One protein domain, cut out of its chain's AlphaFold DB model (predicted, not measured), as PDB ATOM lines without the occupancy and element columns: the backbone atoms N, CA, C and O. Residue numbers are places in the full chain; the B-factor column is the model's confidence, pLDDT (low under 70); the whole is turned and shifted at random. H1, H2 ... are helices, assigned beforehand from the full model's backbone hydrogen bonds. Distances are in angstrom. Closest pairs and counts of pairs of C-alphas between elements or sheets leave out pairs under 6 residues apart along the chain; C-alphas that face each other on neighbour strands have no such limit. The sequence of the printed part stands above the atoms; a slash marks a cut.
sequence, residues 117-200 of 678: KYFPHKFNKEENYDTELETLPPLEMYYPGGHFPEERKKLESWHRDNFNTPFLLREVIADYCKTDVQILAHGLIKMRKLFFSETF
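This is residues 117 to 200 of the 678 residues of the protein "DNA-directed DNA polymerase" of Globodera pallida (UniProt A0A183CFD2). Picture a small head of loops and two shorter helices, H1 and H2, with one long straight helix, H3, as its handle: H3 begins in the head, and residues 181 to 200, of which 181 to 199 belong to H3, stick out from it. In the head, a long stretch with no named element, residues 117 to 138, leads to the very short H1, and H2 follows. The printed part has 84 residues with three named helices, in the order H1, H2, H3, and no named strand; its class is all helix. It is loose, with a radius of gyration of the C-alphas of 16.7 A, and elongated, spanning 52 by 31 by 20 A, the free end of H3 making much of the length.

Start at C-alpha 117, at (-4.413, 40.358, -36.968), and go through residues 117 to 138, whose C-alphas lie 3 to 20 A from the mean of all C-alphas. Next comes H1, residues 139 to 142, a helix of four residues. Find C-alpha 149 at (-2.850, 55.967, -45.930); there H2 begins, residues 149 to 162, and it runs 20.1 A from first to last C-alpha. Then look for C-alpha 169 at (5.357, 31.215, -39.572), where H3 begins, residues 169 to 199; it runs 43.9 A to C-alpha 199 at (-37.664, 39.768, -41.952).

Before H1, look at residues 132 to 133, which pair antiparallel with residues 167 to 168, a short pairing outside any named strand. H1 and H2 are close but not clearly touching, with 2 pairs of C-alphas within 8 A; the closest C-alphas, those of Leu 139 and His 159, are 6.8 A apart. Their centres are 10.9 A apart. H3 touches no helix: H1 and H3 are apart, and so are H2 and H3. In H2 every O i to N i+4 pair is within hydrogen-bond range, in H3 26 of 27 are, and H1 is too short for such a pair, though its one O i to N i+3 pair is within range.

The two C-alphas farthest apart are those of Glu 134 and Phe 200, at 53.0 A. Leave out residues 181 to 200, which stand free, and you find a body of 64 residues spanning 33 by 24 by 20 A, with a radius of gyration of 11.6 A. The printed part has no cut. The links H1 to H2 and H2 to H3 are short, with 6 residues each. The mean pLDDT of the printed part is 88.6, and the model's confidence is low, under 70, at residues 196 to 200.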
ATOM      1  N   LYS A 117      -5.886  40.389 -37.028       85.00
ATOM      2  CA  LYS A 117      -4.413  40.358 -36.968       85.00
ATOM      3  C   LYS A 117      -3.777  40.751 -38.314       85.00
ATOM      4  O   LYS A 117      -4.358  40.529 -39.377       85.00
ATOM      5  N   TYR A 118      -2.566  41.311 -38.288       89.81
ATOM      6  CA  TYR A 118      -1.770  41.562 -39.498       89.81
ATOM      7  C   TYR A 118      -0.948  40.323 -39.876       89.81
ATOM      8  O   TYR A 118      -0.425  39.640 -39.000       89.81
ATOM      9  N   PHE A 119      -0.791  40.058 -41.178       92.19
ATOM     10  CA  PHE A 119      -0.085  38.872 -41.673       92.19
ATOM     11  C   PHE A 119       0.983  39.219 -42.727       92.19
ATOM     12  O   PHE A 119       0.706  40.008 -43.639       92.19
ATOM     13  N   PRO A 120       2.196  38.635 -42.655       93.62
ATOM     14  CA  PRO A 120       3.276  38.912 -43.598       93.62
ATOM     15  C   PRO A 120       3.090  38.129 -44.908       93.62
ATOM     16  O   PRO A 120       3.782  37.149 -45.184       93.62
ATOM     17  N   HIS A 121       2.154  38.573 -45.751       91.69
ATOM     18  CA  HIS A 121       1.761  37.880 -46.984       91.69
ATOM     19  C   HIS A 121       2.926  37.500 -47.914       91.69
ATOM     20  O   HIS A 121       2.868  36.448 -48.544       91.69
ATOM     21  N   LYS A 122       3.990  38.312 -48.010       92.81
ATOM     22  CA  LYS A 122       5.149  37.993 -48.872       92.81
ATOM     23  C   LYS A 122       6.135  37.005 -48.245       92.81
ATOM     24  O   LYS A 122       6.968  36.451 -48.963       92.81
ATOM     25  N   PHE A 123       6.062  36.820 -46.927       93.69
ATOM     26  CA  PHE A 123       6.888  35.864 -46.195       93.69
ATOM     27  C   PHE A 123       6.322  34.440 -46.270       93.69
ATOM     28  O   PHE A 123       7.067  33.486 -46.064       93.69
ATOM     29  N   ASN A 124       5.037  34.292 -46.619       93.19
ATOM     30  CA  ASN A 124       4.355  33.010 -46.789       93.19
ATOM     31  C   ASN A 124       4.895  32.223 -47.997       93.19
ATOM     32  O   ASN A 124       4.381  32.336 -49.111       93.19
ATOM     33  N   LYS A 125       5.955  31.449 -47.760       92.62
ATOM     34  CA  LYS A 125       6.609  30.539 -48.704       92.62
ATOM     35  C   LYS A 125       6.957  29.250 -47.967       92.62
ATOM     36  O   LYS A 125       7.289  29.320 -46.786       92.62
ATOM     37  N   GLU A 126       6.937  28.116 -48.664       91.12
ATOM     38  CA  GLU A 126       7.230  26.800 -48.068       91.12
ATOM     39  C   GLU A 126       8.578  26.769 -47.337       91.12
ATOM     40  O   GLU A 126       8.672  26.257 -46.227       91.12
ATOM     41  N   GLU A 127       9.589  27.416 -47.913       93.56
ATOM     42  CA  GLU A 127      10.942  27.550 -47.357       93.56
ATOM     43  C   GLU A 127      10.982  28.217 -45.969       93.56
ATOM     44  O   GLU A 127      11.951  28.044 -45.237       93.56
ATOM     45  N   ASN A 128       9.952  28.987 -45.608       92.44
ATOM     46  CA  ASN A 128       9.906  29.776 -44.380       92.44
ATOM     47  C   ASN A 128       9.005  29.169 -43.293       92.44
ATOM     48  O   ASN A 128       8.904  29.755 -42.217       92.44
ATOM     49  N   TYR A 129       8.303  28.059 -43.557       89.50
ATOM     50  CA  TYR A 129       7.300  27.528 -42.619       89.50
ATOM     51  C   TYR A 129       7.878  27.115 -41.273       89.50
ATOM     52  O   TYR A 129       7.235  27.347 -40.250       89.50
ATOM     53  N   ASP A 130       9.095  26.587 -41.285       91.12
ATOM     54  CA  ASP A 130       9.773  26.079 -40.093       91.12
ATOM     55  C   ASP A 130      10.916  27.008 -39.643       91.12
ATOM     56  O   ASP A 130      11.756  26.627 -38.833       91.12
ATOM     57  N   THR A 131      10.956  28.238 -40.172       85.44
ATOM     58  CA  THR A 131      11.958  29.245 -39.810       85.44
ATOM     59  C   THR A 131      11.493  30.029 -38.587       85.44
ATOM     60  O   THR A 131      10.541  30.810 -38.669       85.44
ATOM     61  N   GLU A 132      12.200  29.853 -37.473       90.25
ATOM     62  CA  GLU A 132      12.048  30.677 -36.273       90.25
ATOM     63  C   GLU A 132      12.827  31.987 -36.422       90.25
ATOM     64  O   GLU A 132      14.004  32.004 -36.790       90.25
ATOM     65  N   LEU A 133      12.164  33.103 -36.130       92.00
ATOM     66  CA  LEU A 133      12.769  34.423 -36.050       92.00
ATOM     67  C   LEU A 133      12.623  34.956 -34.623       92.00
ATOM     68  O   LEU A 133      11.561  34.847 -34.013       92.00
ATOM     69  N   GLU A 134      13.669  35.600 -34.112       92.62
ATOM     70  CA  GLU A 134      13.615  36.301 -32.818       92.62
ATOM     71  C   GLU A 134      12.747  37.572 -32.872       92.62
ATOM     72  O   GLU A 134      12.321  38.086 -31.840       92.62
ATOM     73  N   THR A 135      12.486  38.079 -34.079       94.62
ATOM     74  CA  THR A 135      11.716  39.296 -34.356       94.62
ATOM     75  C   THR A 135      10.649  39.034 -35.415       94.62
ATOM     76  O   THR A 135      10.746  38.087 -36.199       94.62
ATOM     77  N   LEU A 136       9.692  39.950 -35.556       94.69
ATOM     78  CA  LEU A 136       8.779  39.944 -36.698       94.69
ATOM     79  C   LEU A 136       9.536  40.076 -38.035       94.69
ATOM     80  O   LEU A 136      10.582  40.734 -38.101       94.69
ATOM     81  N   PRO A 137       8.988  39.533 -39.142       94.88
ATOM     82  CA  PRO A 137       9.510  39.789 -40.476       94.88
ATOM     83  C   PRO A 137       9.566  41.293 -40.796       94.88
ATOM     84  O   PRO A 137       8.767  42.071 -40.260       94.88
ATOM     85  N   PRO A 138      10.447  41.727 -41.717       94.12
ATOM     86  CA  PRO A 138      10.506  43.119 -42.157       94.12
ATOM     87  C   PRO A 138       9.141  43.650 -42.612       94.12
ATOM     88  O   PRO A 138       8.352  42.915 -43.215       94.12
ATOM     89  N   LEU A 139       8.867  44.936 -42.373       93.56
ATOM     90  CA  LEU A 139       7.575  45.570 -42.668       93.56
ATOM     91  C   LEU A 139       7.140  45.371 -44.132       93.56
ATOM     92  O   LEU A 139       5.956  45.195 -44.418       93.56
ATOM     93  N   GLU A 140       8.082  45.345 -45.076       93.81
ATOM     94  CA  GLU A 140       7.819  45.121 -46.501       93.81
ATOM     95  C   GLU A 140       7.097  43.794 -46.773       93.81
ATOM     96  O   GLU A 140       6.371  43.683 -47.774       93.81
ATOM     97  N   MET A 141       7.269  42.807 -45.885       94.25
ATOM     98  CA  MET A 141       6.631  41.497 -45.971       94.25
ATOM     99  C   MET A 141       5.123  41.549 -45.702       94.25
ATOM    100  O   MET A 141       4.394  40.688 -46.194       94.25
ATOM    101  N   TYR A 142       4.651  42.595 -45.017       93.19
ATOM    102  CA  TYR A 142       3.239  42.867 -44.723       93.19
ATOM    103  C   TYR A 142       2.532  43.690 -45.813       93.19
ATOM    104  O   TYR A 142       1.360  44.016 -45.679       93.19
ATOM    105  N   TYR A 143       3.218  44.017 -46.916       91.19
ATOM    106  CA  TYR A 143       2.649  44.744 -48.061       91.19
ATOM    107  C   TYR A 143       2.011  46.116 -47.711       91.19
ATOM    108  O   TYR A 143       0.871  46.395 -48.091       91.19
ATOM    109  N   PRO A 144       2.756  47.050 -47.082       87.88
ATOM    110  CA  PRO A 144       2.225  48.352 -46.651       87.88
ATOM    111  C   PRO A 144       1.663  49.207 -47.800       87.88
ATOM    112  O   PRO A 144       0.760  50.013 -47.592       87.88
ATOM    113  N   GLY A 145       2.160  49.018 -49.030       86.06
ATOM    114  CA  GLY A 145       1.667  49.710 -50.226       86.06
ATOM    115  C   GLY A 145       0.255  49.305 -50.671       86.06
ATOM    116  O   GLY A 145      -0.344  50.018 -51.469       86.06
ATOM    117  N   GLY A 146      -0.284  48.191 -50.162       81.31
ATOM    118  CA  GLY A 146      -1.654  47.746 -50.435       81.31
ATOM    119  C   GLY A 146      -2.728  48.396 -49.561       81.31
ATOM    120  O   GLY A 146      -3.913  48.184 -49.807       81.31
ATOM    121  N   HIS A 147      -2.330  49.166 -48.547       81.81
ATOM    122  CA  HIS A 147      -3.233  49.779 -47.577       81.81
ATOM    123  C   HIS A 147      -3.508  51.251 -47.899       81.81
ATOM    124  O   HIS A 147      -2.645  51.967 -48.412       81.81
ATOM    125  N   PHE A 148      -4.701  51.735 -47.537       82.06
ATOM    126  CA  PHE A 148      -4.984  53.173 -47.559       82.06
ATOM    127  C   PHE A 148      -4.073  53.919 -46.568       82.06
ATOM    128  O   PHE A 148      -3.637  53.318 -45.585       82.06
ATOM    129  N   PRO A 149      -3.813  55.229 -46.754       85.50
ATOM    130  CA  PRO A 149      -2.850  55.967 -45.930       85.50
ATOM    131  C   PRO A 149      -3.067  55.851 -44.413       85.50
ATOM    132  O   PRO A 149      -2.102  55.816 -43.656       85.50
ATOM    133  N   GLU A 150      -4.318  55.776 -43.957       85.56
ATOM    134  CA  GLU A 150      -4.648  55.643 -42.535       85.56
ATOM    135  C   GLU A 150      -4.442  54.213 -42.005       85.56
ATOM    136  O   GLU A 150      -3.848  54.032 -40.945       85.56
ATOM    137  N   GLU A 151      -4.859  53.192 -42.762       84.69
ATOM    138  CA  GLU A 151      -4.608  51.776 -42.439       84.69
ATOM    139  C   GLU A 151      -3.101  51.477 -42.427       84.69
ATOM    140  O   GLU A 151      -2.601  50.799 -41.532       84.69
ATOM    141  N   ARG A 152      -2.355  52.054 -43.376       88.75
ATOM    142  CA  ARG A 152      -0.900  51.922 -43.465       88.75
ATOM    143  C   ARG A 152      -0.200  52.462 -42.219       88.75
ATOM    144  O   ARG A 152       0.685  51.796 -41.695       88.75
ATOM    145  N   LYS A 153      -0.616  53.628 -41.713       91.06
ATOM    146  CA  LYS A 153      -0.065  54.194 -40.468       91.06
ATOM    147  C   LYS A 153      -0.307  53.283 -39.264       91.06
ATOM    148  O   LYS A 153       0.571  53.156 -38.419       91.06
ATOM    149  N   LYS A 154      -1.478  52.638 -39.194       90.25
ATOM    150  CA  LYS A 154      -1.794  51.675 -38.128       90.25
ATOM    151  C   LYS A 154      -0.885  50.449 -38.195       90.25
ATOM    152  O   LYS A 154      -0.332  50.075 -37.169       90.25
ATOM    153  N   LEU A 155      -0.680  49.886 -39.389       91.75
ATOM    154  CA  LEU A 155       0.261  48.783 -39.610       91.75
ATOM    155  C   LEU A 155       1.695  49.178 -39.222       91.75
ATOM    156  O   LEU A 155       2.364  48.435 -38.516       91.75
ATOM    157  N   GLU A 156       2.157  50.356 -39.649       93.44
ATOM    158  CA  GLU A 156       3.498  50.873 -39.340       93.44
ATOM    159  C   GLU A 156       3.708  51.129 -37.840       93.44
ATOM    160  O   GLU A 156       4.822  50.967 -37.343       93.44
ATOM    161  N   SER A 157       2.676  51.555 -37.107       94.31
ATOM    162  CA  SER A 157       2.746  51.675 -35.643       94.31
ATOM    163  C   SER A 157       2.797  50.297 -34.997       94.31
ATOM    164  O   SER A 157       3.752  49.997 -34.291       94.31
ATOM    165  N   TRP A 158       1.828  49.437 -35.322       94.06
ATOM    166  CA  TRP A 158       1.733  48.091 -34.766       94.06
ATOM    167  C   TRP A 158       3.018  47.284 -34.984       94.06
ATOM    168  O   TRP A 158       3.517  46.673 -34.045       94.06
ATOM    169  N   HIS A 159       3.594  47.318 -36.190       95.12
ATOM    170  CA  HIS A 159       4.824  46.586 -36.506       95.12
ATOM    171  C   HIS A 159       6.007  47.067 -35.666       95.12
ATOM    172  O   HIS A 159       6.751  46.247 -35.143       95.12
ATOM    173  N   ARG A 160       6.142  48.384 -35.475       95.12
ATOM    174  CA  ARG A 160       7.198  48.979 -34.647       95.12
ATOM    175  C   ARG A 160       7.070  48.567 -33.183       95.12
ATOM    176  O   ARG A 160       8.069  48.210 -32.569       95.12
ATOM    177  N   ASP A 161       5.849  48.606 -32.657       95.19
ATOM    178  CA  ASP A 161       5.558  48.313 -31.251       95.19
ATOM    179  C   ASP A 161       5.720  46.815 -30.937       95.19
ATOM    180  O   ASP A 161       6.070  46.448 -29.818       95.19
ATOM    181  N   ASN A 162       5.522  45.951 -31.940       93.00
ATOM    182  CA  ASN A 162       5.596  44.496 -31.805       93.00
ATOM    183  C   ASN A 162       6.856  43.886 -32.440       93.00
ATOM    184  O   ASN A 162       6.966  42.670 -32.482       93.00
ATOM    185  N   PHE A 163       7.813  44.678 -32.936       93.69
ATOM    186  CA  PHE A 163       8.920  44.159 -33.755       93.69
ATOM    187  C   PHE A 163       9.742  43.065 -33.056       93.69
ATOM    188  O   PHE A 163      10.170  42.116 -33.702       93.69
ATOM    189  N   ASN A 164       9.922  43.172 -31.740       94.00
ATOM    190  CA  ASN A 164      10.739  42.251 -30.947       94.00
ATOM    191  C   ASN A 164       9.984  40.992 -30.479       94.00
ATOM    192  O   ASN A 164      10.425  40.344 -29.532       94.00
ATOM    193  N   THR A 165       8.822  40.673 -31.058       92.19
ATOM    194  CA  THR A 165       8.123  39.426 -30.737       92.19
ATOM    195  C   THR A 165       8.702  38.256 -31.542       92.19
ATOM    196  O   THR A 165       8.913  38.401 -32.752       92.19
ATOM    197  N   PRO A 166       8.940  37.093 -30.901       92.44
ATOM    198  CA  PRO A 166       9.318  35.878 -31.608       92.44
ATOM    199  C   PRO A 166       8.267  35.495 -32.648       92.44
ATOM    200  O   PRO A 166       7.063  35.651 -32.426       92.44
ATOM    201  N   PHE A 167       8.726  34.983 -33.784       94.25
ATOM    202  CA  PHE A 167       7.875  34.673 -34.920       94.25
ATOM    203  C   PHE A 167       8.206  33.293 -35.486       94.25
ATOM    204  O   PHE A 167       9.316  33.052 -35.958       94.25
ATOM    205  N   LEU A 168       7.202  32.418 -35.513       93.19
ATOM    206  CA  LEU A 168       7.225  31.152 -36.238       93.19
ATOM    207  C   LEU A 168       6.057  31.130 -37.226       93.19
ATOM    208  O   LEU A 168       4.888  31.178 -36.836       93.19
ATOM    209  N   LEU A 169       6.368  31.062 -38.523       91.62
ATOM    210  CA  LEU A 169       5.357  31.215 -39.572       91.62
ATOM    211  C   LEU A 169       4.239  30.169 -39.465       91.62
ATOM    212  O   LEU A 169       3.079  30.527 -39.664       91.62
ATOM    213  N   ARG A 170       4.558  28.908 -39.136       91.06
ATOM    214  CA  ARG A 170       3.573  27.817 -39.012       91.06
ATOM    215  C   ARG A 170       2.535  28.060 -37.911       91.06
ATOM    216  O   ARG A 170       1.359  27.765 -38.113       91.06
ATOM    217  N   GLU A 171       2.939  28.630 -36.782       90.81
ATOM    218  CA  GLU A 171       2.010  28.974 -35.700       90.81
ATOM    219  C   GLU A 171       1.182  30.205 -36.063       90.81
ATOM    220  O   GLU A 171      -0.046  30.191 -35.964       90.81
ATOM    221  N   VAL A 172       1.842  31.246 -36.579       91.00
ATOM    222  CA  VAL A 172       1.188  32.509 -36.936       91.00
ATOM    223  C   VAL A 172       0.173  32.323 -38.065       91.00
ATOM    224  O   VAL A 172      -0.900  32.919 -38.017       91.00
ATOM    225  N   ILE A 173       0.464  31.497 -39.077       91.56
ATOM    226  CA  ILE A 173      -0.489  31.226 -40.163       91.56
ATOM    227  C   ILE A 173      -1.706  30.443 -39.662       91.56
ATOM    228  O   ILE A 173      -2.829  30.769 -40.045       91.56
ATOM    229  N   ALA A 174      -1.511  29.463 -38.774       91.00
ATOM    230  CA  ALA A 174      -2.606  28.687 -38.200       91.00
ATOM    231  C   ALA A 174      -3.525  29.572 -37.344       91.00
ATOM    232  O   ALA A 174      -4.745  29.563 -37.526       91.00
ATOM    233  N   ASP A 175      -2.941  30.391 -36.468       89.81
ATOM    234  CA  ASP A 175      -3.658  31.341 -35.618       89.81
ATOM    235  C   ASP A 175      -4.383  32.426 -36.437       89.81
ATOM    236  O   ASP A 175      -5.561  32.710 -36.200       89.81
ATOM    237  N   TYR A 176      -3.730  32.969 -37.470       90.75
ATOM    238  CA  TYR A 176      -4.336  33.924 -38.398       90.75
ATOM    239  C   TYR A 176      -5.552  33.328 -39.118       90.75
ATOM    240  O   TYR A 176      -6.630  33.925 -39.115       90.75
ATOM    241  N   CYS A 177      -5.410  32.128 -39.692       90.94
ATOM    242  CA  CYS A 177      -6.498  31.449 -40.393       90.94
ATOM    243  C   CYS A 177      -7.657  31.089 -39.453       90.94
ATOM    244  O   CYS A 177      -8.818  31.287 -39.817       90.94
ATOM    245  N   LYS A 178      -7.364  30.604 -38.239       90.94
ATOM    246  CA  LYS A 178      -8.387  30.293 -37.230       90.94
ATOM    247  C   LYS A 178      -9.163  31.549 -36.835       90.94
ATOM    248  O   LYS A 178     -10.393  31.527 -36.852       90.94
ATOM    249  N   THR A 179      -8.451  32.643 -36.564       90.62
ATOM    250  CA  THR A 179      -9.048  33.939 -36.214       90.62
ATOM    251  C   THR A 179      -9.959  34.447 -37.342       90.62
ATOM    252  O   THR A 179     -11.100  34.831 -37.092       90.62
ATOM    253  N   ASP A 180      -9.510  34.388 -38.601       91.75
ATOM    254  CA  ASP A 180     -10.309  34.804 -39.764       91.75
ATOM    255  C   ASP A 180     -11.613  34.000 -39.905       91.75
ATOM    256  O   ASP A 180     -12.683  34.576 -40.135       91.75
ATOM    257  N   VAL A 181     -11.546  32.676 -39.731       92.31
ATOM    258  CA  VAL A 181     -12.726  31.799 -39.790       92.31
ATOM    259  C   VAL A 181     -13.675  32.076 -38.622       92.31
ATOM    260  O   VAL A 181     -14.888  32.134 -38.830       92.31
ATOM    261  N   GLN A 182     -13.153  32.312 -37.414       91.81
ATOM    262  CA  GLN A 182     -13.964  32.668 -36.247       91.81
ATOM    263  C   GLN A 182     -14.701  33.996 -36.449       91.81
ATOM    264  O   GLN A 182     -15.914  34.045 -36.229       91.81
ATOM    265  N   ILE A 183     -14.015  35.044 -36.919       92.81
ATOM    266  CA  ILE A 183     -14.631  36.347 -37.221       92.81
ATOM    267  C   ILE A 183     -15.735  36.182 -38.270       92.81
ATOM    268  O   ILE A 183     -16.834  36.722 -38.112       92.81
ATOM    269  N   LEU A 184     -15.472  35.415 -39.334       93.69
ATOM    270  CA  LEU A 184     -16.453  35.167 -40.387       93.69
ATOM    271  C   LEU A 184     -17.689  34.433 -39.849       93.69
ATOM    272  O   LEU A 184     -18.814  34.851 -40.131       93.69
ATOM    273  N   ALA A 185     -17.494  33.368 -39.069       92.00
ATOM    274  CA  ALA A 185     -18.583  32.584 -38.497       92.00
ATOM    275  C   ALA A 185     -19.462  33.431 -37.562       92.00
ATOM    276  O   ALA A 185     -20.680  33.477 -37.739       92.00
ATOM    277  N   HIS A 186     -18.854  34.172 -36.630       91.44
ATOM    278  CA  HIS A 186     -19.582  35.050 -35.709       91.44
ATOM    279  C   HIS A 186     -20.312  36.174 -36.449       91.44
ATOM    280  O   HIS A 186     -21.476  36.449 -36.151       91.44
ATOM    281  N   GLY A 187     -19.677  36.778 -37.458       91.00
ATOM    282  CA  GLY A 187     -20.304  37.797 -38.297       91.00
ATOM    283  C   GLY A 187     -21.514  37.268 -39.065       91.00
ATOM    284  O   GLY A 187     -22.563  37.907 -39.063       91.00
ATOM    285  N   LEU A 188     -21.414  36.078 -39.665       89.44
ATOM    286  CA  LEU A 188     -22.534  35.435 -40.361       89.44
ATOM    287  C   LEU A 188     -23.679  35.074 -39.412       89.44
ATOM    288  O   LEU A 188     -24.837  35.328 -39.738       89.44
ATOM    289  N   ILE A 189     -23.376  34.532 -38.231       87.19
ATOM    290  CA  ILE A 189     -24.388  34.211 -37.217       87.19
ATOM    291  C   ILE A 189     -25.087  35.486 -36.744       87.19
ATOM    292  O   ILE A 189     -26.317  35.524 -36.675       87.19
ATOM    293  N   LYS A 190     -24.328  36.545 -36.437       87.31
ATOM    294  CA  LYS A 190     -24.886  37.830 -36.003       87.31
ATOM    295  C   LYS A 190     -25.749  38.451 -37.095       87.31
ATOM    296  O   LYS A 190     -26.852  38.902 -36.807       87.31
ATOM    297  N   MET A 191     -25.282  38.423 -38.337       85.31
ATOM    298  CA  MET A 191     -26.018  38.940 -39.481       85.31
ATOM    299  C   MET A 191     -27.307  38.156 -39.742       85.31
ATOM    300  O   MET A 191     -28.353  38.773 -39.903       85.31
ATOM    301  N   ARG A 192     -27.270  36.819 -39.679       82.44
ATOM    302  CA  ARG A 192     -28.467  35.970 -39.755       82.44
ATOM    303  C   ARG A 192     -29.463  36.311 -38.648       82.44
ATOM    304  O   ARG A 192     -30.635  36.474 -38.948       82.44
ATOM    305  N   LYS A 193     -29.008  36.471 -37.398       80.94
ATOM    306  CA  LYS A 193     -29.871  36.863 -36.267       80.94
ATOM    307  C   LYS A 193     -30.535  38.224 -36.501       80.94
ATOM    308  O   LYS A 193     -31.745  38.321 -36.350       80.94
ATOM    309  N   LEU A 194     -29.758  39.235 -36.901       77.94
ATOM    310  CA  LEU A 194     -30.258  40.587 -37.185       77.94
ATOM    311  C   LEU A 194     -31.225  40.619 -38.377       77.94
ATOM    312  O   LEU A 194     -32.199  41.362 -38.367       77.94
ATOM    313  N   PHE A 195     -30.954  39.831 -39.417       73.00
ATOM    314  CA  PHE A 195     -31.819  39.760 -40.591       73.00
ATOM    315  C   PHE A 195     -33.120  39.016 -40.274       73.00
ATOM    316  O   PHE A 195     -34.199  39.489 -40.620       73.00
ATOM    317  N   PHE A 196     -33.032  37.886 -39.567       64.19
ATOM    318  CA  PHE A 196     -34.194  37.089 -39.179       64.19
ATOM    319  C   PHE A 196     -35.122  37.857 -38.230       64.19
ATOM    320  O   PHE A 196     -36.333  37.808 -38.414       64.19
ATOM    321  N   SER A 197     -34.565  38.633 -37.287       62.91
ATOM    322  CA  SER A 197     -35.358  39.486 -36.388       62.91
ATOM    323  C   SER A 197     -36.140  40.587 -37.104       62.91
ATOM    324  O   SER A 197     -37.092  41.107 -36.543       62.91
ATOM    325  N   GLU A 198     -35.734  40.977 -38.314       60.81
ATOM    326  CA  GLU A 198     -36.404  42.042 -39.071       60.81
ATOM    327  C   GLU A 198     -37.268  41.500 -40.227       60.81
ATOM    328  O   GLU A 198     -38.115  42.233 -40.726       60.81
ATOM    329  N   THR A 199     -37.071  40.251 -40.683       56.81
ATOM    330  CA  THR A 199     -37.664  39.768 -41.952       56.81
ATOM    331  C   THR A 199     -38.394  38.422 -41.899       56.81
ATOM    332  O   THR A 199     -39.039  38.066 -42.886       56.81
ATOM    333  N   PHE A 200     -38.299  37.669 -40.790       54.66
ATOM    334  CA  PHE A 200     -38.829  36.299 -40.627       54.66
ATOM    335  C   PHE A 200     -38.316  35.262 -41.649       54.66
ATOM    336  O   PHE A 200     -38.763  34.114 -41.645       54.66
TER     337      PHE A 200